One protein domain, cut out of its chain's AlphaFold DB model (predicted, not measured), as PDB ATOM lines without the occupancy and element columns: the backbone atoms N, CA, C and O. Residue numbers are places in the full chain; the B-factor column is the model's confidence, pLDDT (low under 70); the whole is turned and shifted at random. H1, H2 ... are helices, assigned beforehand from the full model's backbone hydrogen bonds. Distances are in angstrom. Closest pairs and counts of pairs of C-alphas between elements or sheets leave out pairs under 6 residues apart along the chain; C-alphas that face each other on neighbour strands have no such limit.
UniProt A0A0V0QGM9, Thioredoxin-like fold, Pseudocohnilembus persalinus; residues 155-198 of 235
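AT A GLANCE: This is residues 155 to 198 of the 235 residues of the protein "Thioredoxin-like fold" of Pseudocohnilembus persalinus (UniProt A0A0V0QGM9). Two long helices, H1 and H2, fold back on one another like a narrow, slightly splayed U, joined at one end by a tight turn at residues 177 to 179. They meet only at that turn, and a gap lies between them along the rest of their length, with residues 163 to 168 of H1 standing free. The printed part has 44 residues with two named helices, H1 then H2, and no named strand; its class is all helix. It is only just loose, close to compact, with a radius of gyration of the C-alphas of 11.6 A, and its outline is flat, with spans of 35 by 19 by 7 A.

IN THESE COORDINATES: H1 is residues 156 to 176, 29.2 A from first to last C-alpha, beginning at C-alpha 156 at (277.822, 386.355, 408.201) and ending at C-alpha 176 at (256.514, 366.532, 406.044). H2 is residues 180 to 197, 26.8 A long by the same measure, and ends at C-alpha 197 at (277.369, 374.249, 415.756).

HOW THE PARTS SIT: H1 and H2 only just touch, and only at the corner by their link, with 3 pairs of C-alphas within 8 A. The closest C-alphas of the two are those of Leu 176 and Phe 183, 5.9 A apart. H1 touches H2 with residues 173 to 176 alone, and H2 touches H1 with residues 182 to 183 alone. The helices run opposite ways at a shallow tilt of 16 degrees, with their centres 12.6 A apart. In H1 every O i to N i+4 pair is within hydrogen-bond range; in H2 12 of 14 are.

THE WHOLE: The two C-alphas farthest apart are those of Thr 155 and Ala 178, at 34.9 A. The printed part has no cut, and the link from H1 to H2 is tight. The mean pLDDT of the printed part is 71.9; residues 155 to 158, 162, 176 to 182 and 194 to 198 are under 70.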
ATOM      1  N   THR A 155     279.950 383.784 411.678       57.81
ATOM      2  CA  THR A 155     280.354 384.516 410.478       57.81
ATOM      3  C   THR A 155     279.115 384.799 409.618       57.81
ATOM      4  O   THR A 155     278.219 383.955 409.550       57.81
ATOM      5  N   PRO A 156     279.028 385.955 408.936       62.00
ATOM      6  CA  PRO A 156     277.822 386.355 408.201       62.00
ATOM      7  C   PRO A 156     277.400 385.329 407.138       62.00
ATOM      8  O   PRO A 156     276.213 385.167 406.867       62.00
ATOM      9  N   LEU A 157     278.356 384.563 406.600       62.47
ATOM     10  CA  LEU A 157     278.087 383.416 405.735       62.47
ATOM     11  C   LEU A 157     277.359 382.288 406.486       62.47
ATOM     12  O   LEU A 157     276.333 381.803 406.023       62.47
ATOM     13  N   ASN A 158     277.841 381.907 407.668       62.50
ATOM     14  CA  ASN A 158     277.217 380.878 408.501       62.50
ATOM     15  C   ASN A 158     275.856 381.336 409.037       62.50
ATOM     16  O   ASN A 158     274.957 380.519 409.213       62.50
ATOM     17  N   GLN A 159     275.674 382.641 409.241       70.19
ATOM     18  CA  GLN A 159     274.403 383.228 409.651       70.19
ATOM     19  C   GLN A 159     273.377 383.224 408.508       70.19
ATOM     20  O   GLN A 159     272.228 382.839 408.714       70.19
ATOM     21  N   ALA A 160     273.801 383.557 407.284       71.50
ATOM     22  CA  ALA A 160     272.963 383.443 406.093       71.50
ATOM     23  C   ALA A 160     272.597 381.981 405.792       71.50
ATOM     24  O   ALA A 160     271.437 381.684 405.510       71.50
ATOM     25  N   ILE A 161     273.560 381.063 405.919       71.69
ATOM     26  CA  ILE A 161     273.328 379.624 405.755       71.69
ATOM     27  C   ILE A 161     272.382 379.108 406.847       71.69
ATOM     28  O   ILE A 161     271.474 378.350 406.530       71.69
ATOM     29  N   SER A 162     272.520 379.557 408.098       68.88
ATOM     30  CA  SER A 162     271.624 379.180 409.202       68.88
ATOM     31  C   SER A 162     270.181 379.641 408.966       68.88
ATOM     32  O   SER A 162     269.245 378.850 409.080       68.88
ATOM     33  N   ASN A 163     269.990 380.897 408.549       74.00
ATOM     34  CA  ASN A 163     268.662 381.444 408.266       74.00
ATOM     35  C   ASN A 163     268.017 380.768 407.045       74.00
ATOM     36  O   ASN A 163     266.828 380.450 407.064       74.00
ATOM     37  N   ALA A 164     268.800 380.498 405.996       79.19
ATOM     38  CA  ALA A 164     268.331 379.746 404.837       79.19
ATOM     39  C   ALA A 164     267.954 378.308 405.223       79.19
ATOM     40  O   ALA A 164     266.914 377.811 404.793       79.19
ATOM     41  N   PHE A 165     268.751 377.668 406.082       83.19
ATOM     42  CA  PHE A 165     268.468 376.331 406.587       83.19
ATOM     43  C   PHE A 165     267.162 376.300 407.383       83.19
ATOM     44  O   PHE A 165     266.362 375.406 407.143       83.19
ATOM     45  N   GLN A 166     266.887 377.305 408.227       75.38
ATOM     46  CA  GLN A 166     265.619 377.425 408.963       75.38
ATOM     47  C   GLN A 166     264.408 377.571 408.039       75.38
ATOM     48  O   GLN A 166     263.413 376.869 408.212       75.38
ATOM     49  N   VAL A 167     264.475 378.445 407.032       86.88
ATOM     50  CA  VAL A 167     263.363 378.634 406.080       86.88
ATOM     51  C   VAL A 167     263.110 377.358 405.277       86.88
ATOM     52  O   VAL A 167     261.961 376.937 405.127       86.88
ATOM     53  N   ILE A 168     264.178 376.702 404.815       86.00
ATOM     54  CA  ILE A 168     264.094 375.404 404.133       86.00
ATOM     55  C   ILE A 168     263.495 374.353 405.072       86.00
ATOM     56  O   ILE A 168     262.627 373.594 404.657       86.00
ATOM     57  N   GLN A 169     263.887 374.347 406.342       77.06
ATOM     58  CA  GLN A 169     263.377 373.465 407.389       77.06
ATOM     59  C   GLN A 169     261.883 373.661 407.660       77.06
ATOM     60  O   GLN A 169     261.166 372.670 407.766       77.06
ATOM     61  N   TYR A 170     261.383 374.896 407.726       82.88
ATOM     62  CA  TYR A 170     259.949 375.158 407.896       82.88
ATOM     63  C   TYR A 170     259.139 374.815 406.640       82.88
ATOM     64  O   TYR A 170     258.034 374.282 406.750       82.88
ATOM     65  N   ALA A 171     259.700 375.034 405.447       81.19
ATOM     66  CA  ALA A 171     259.101 374.583 404.191       81.19
ATOM     67  C   ALA A 171     259.051 373.048 404.108       81.19
ATOM     68  O   ALA A 171     258.040 372.476 403.698       81.19
ATOM     69  N   PHE A 172     260.108 372.373 404.570       75.50
ATOM     70  CA  PHE A 172     260.151 370.921 404.679       75.50
ATOM     71  C   PHE A 172     259.159 370.434 405.737       75.50
ATOM     72  O   PHE A 172     258.400 369.529 405.441       75.50
ATOM     73  N   MET A 173     259.044 371.073 406.906       73.31
ATOM     74  CA  MET A 173     258.006 370.750 407.898       73.31
ATOM     75  C   MET A 173     256.588 370.853 407.324       73.31
ATOM     76  O   MET A 173     255.773 369.962 407.558       73.31
ATOM     77  N   GLY A 174     256.307 371.881 406.516       75.94
ATOM     78  CA  GLY A 174     255.041 371.999 405.785       75.94
ATOM     79  C   GLY A 174     254.794 370.844 404.804       75.94
ATOM     80  O   GLY A 174     253.660 370.393 404.662       75.94
ATOM     81  N   LEU A 175     255.853 370.320 404.179       71.50
ATOM     82  CA  LEU A 175     255.813 369.170 403.268       71.50
ATOM     83  C   LEU A 175     255.758 367.813 404.011       71.50
ATOM     84  O   LEU A 175     255.151 366.863 403.529       71.50
ATOM     85  N   LEU A 176     256.371 367.723 405.195       63.69
ATOM     86  CA  LEU A 176     256.514 366.532 406.044       63.69
ATOM     87  C   LEU A 176     255.246 366.158 406.800       63.69
ATOM     88  O   LEU A 176     255.025 364.983 407.068       63.69
ATOM     89  N   ILE A 177     254.377 367.119 407.112       65.75
ATOM     90  CA  ILE A 177     253.043 366.821 407.662       65.75
ATOM     91  C   ILE A 177     252.223 365.957 406.671       65.75
ATOM     92  O   ILE A 177     251.246 365.321 407.063       65.75
ATOM     93  N   ALA A 178     252.664 365.848 405.407       67.06
ATOM     94  CA  ALA A 178     252.140 364.909 404.420       67.06
ATOM     95  C   ALA A 178     252.837 363.521 404.381       67.06
ATOM     96  O   ALA A 178     252.370 362.664 403.629       67.06
ATOM     97  N   GLY A 179     253.902 363.239 405.155       69.12
ATOM     98  CA  GLY A 179     254.579 361.928 405.134       69.12
ATOM     99  C   GLY A 179     255.548 361.600 406.291       69.12
ATOM    100  O   GLY A 179     256.436 362.374 406.637       69.12
ATOM    101  N   ASP A 180     255.445 360.370 406.815       68.25
ATOM    102  CA  ASP A 180     256.067 359.930 408.081       68.25
ATOM    103  C   ASP A 180     257.585 359.614 408.031       68.25
ATOM    104  O   ASP A 180     258.280 359.720 409.041       68.25
ATOM    105  N   PHE A 181     258.150 359.217 406.882       69.12
ATOM    106  CA  PHE A 181     259.553 358.751 406.800       69.12
ATOM    107  C   PHE A 181     260.578 359.894 406.829       69.12
ATOM    108  O   PHE A 181     261.631 359.803 407.462       69.12
ATOM    109  N   LEU A 182     260.257 360.997 406.160       67.81
ATOM    110  CA  LEU A 182     261.161 362.130 406.000       67.81
ATOM    111  C   LEU A 182     261.254 362.975 407.294       67.81
ATOM    112  O   LEU A 182     262.274 363.624 407.525       67.81
ATOM    113  N   PHE A 183     260.251 362.899 408.181       73.19
ATOM    114  CA  PHE A 183     260.252 363.560 409.492       73.19
ATOM    115  C   PHE A 183     261.335 362.994 410.420       73.19
ATOM    116  O   PHE A 183     262.061 363.744 411.072       73.19
ATOM    117  N   ASN A 184     261.517 361.671 410.411       72.31
ATOM    118  CA  ASN A 184     262.554 361.017 411.208       72.31
ATOM    119  C   ASN A 184     263.967 361.365 410.711       72.31
ATOM    120  O   ASN A 184     264.851 361.637 411.523       72.31
ATOM    121  N   ALA A 185     264.181 361.431 409.392       75.56
ATOM    122  CA  ALA A 185     265.462 361.861 408.820       75.56
ATOM    123  C   ALA A 185     265.784 363.330 409.158       75.56
ATOM    124  O   ALA A 185     266.930 363.674 409.440       75.56
ATOM    125  N   PHE A 186     264.764 364.185 409.196       74.00
ATOM    126  CA  PHE A 186     264.887 365.587 409.575       74.00
ATOM    127  C   PHE A 186     265.227 365.786 411.062       74.00
ATOM    128  O   PHE A 186     266.077 366.618 411.384       74.00
ATOM    129  N   LEU A 187     264.623 365.016 411.975       78.00
ATOM    130  CA  LEU A 187     264.982 365.058 413.398       78.00
ATOM    131  C   LEU A 187     266.451 364.675 413.620       78.00
ATOM    132  O   LEU A 187     267.155 365.337 414.380       78.00
ATOM    133  N   VAL A 188     266.931 363.656 412.902       82.81
ATOM    134  CA  VAL A 188     268.345 363.256 412.931       82.81
ATOM    135  C   VAL A 188     269.236 364.350 412.332       82.81
ATOM    136  O   VAL A 188     270.274 364.666 412.906       82.81
ATOM    137  N   GLY A 189     268.820 364.988 411.237       78.62
ATOM    138  CA  GLY A 189     269.544 366.113 410.636       78.62
ATOM    139  C   GLY A 189     269.689 367.316 411.575       78.62
ATOM    140  O   GLY A 189     270.787 367.852 411.711       78.62
ATOM    141  N   ASN A 190     268.623 367.692 412.287       77.06
ATOM    142  CA  ASN A 190     268.666 368.767 413.288       77.06
ATOM    143  C   ASN A 190     269.572 368.420 414.472       77.06
ATOM    144  O   ASN A 190     270.305 369.276 414.966       77.06
ATOM    145  N   LEU A 191     269.551 367.159 414.909       78.88
ATOM    146  CA  LEU A 191     270.427 366.685 415.975       78.88
ATOM    147  C   LEU A 191     271.904 366.699 415.551       78.88
ATOM    148  O   LEU A 191     272.772 367.015 416.354       78.88
ATOM    149  N   ILE A 192     272.205 366.393 414.288       77.31
ATOM    150  CA  ILE A 192     273.572 366.476 413.756       77.31
ATOM    151  C   ILE A 192     274.005 367.940 413.604       77.31
ATOM    152  O   ILE A 192     275.135 368.285 413.944       77.31
ATOM    153  N   GLN A 193     273.119 368.827 413.146       72.69
ATOM    154  CA  GLN A 193     273.419 370.254 413.021       72.69
ATOM    155  C   GLN A 193     273.731 370.904 414.375       72.69
ATOM    156  O   GLN A 193     274.673 371.691 414.465       72.69
ATOM    157  N   SER A 194     272.985 370.570 415.434       64.44
ATOM    158  CA  SER A 194     273.255 371.109 416.772       64.44
ATOM    159  C   SER A 194     274.622 370.668 417.305       64.44
ATOM    160  O   SER A 194     275.322 371.469 417.922       64.44
ATOM    161  N   GLN A 195     275.054 369.449 416.973       64.31
ATOM    162  CA  GLN A 195     276.402 368.957 417.276       64.31
ATOM    163  C   GLN A 195     277.488 369.674 416.455       64.31
ATOM    164  O   GLN A 195     278.566 369.950 416.974       64.31
ATOM    165  N   LEU A 196     277.216 370.031 415.194       59.19
ATOM    166  CA  LEU A 196     278.165 370.753 414.331       59.19
ATOM    167  C   LEU A 196     278.338 372.230 414.716       59.19
ATOM    168  O   LEU A 196     279.420 372.786 414.537       59.19
ATOM    169  N   LEU A 197     277.295 372.871 415.250       58.00
ATOM    170  CA  LEU A 197     277.369 374.249 415.756       58.00
ATOM    171  C   LEU A 197     278.138 374.344 417.082       58.00
ATOM    172  O   LEU A 197     278.714 375.387 417.393       58.00
ATOM    173  N   GLN A 198     278.202 373.252 417.841       55.69
ATOM    174  CA  GLN A 198     278.991 373.150 419.060       55.69
ATOM    175  C   GLN A 198     280.408 372.667 418.717       55.69
ATOM    176  O   GLN A 198     280.810 371.559 419.056       55.69
TER     177      GLN A 198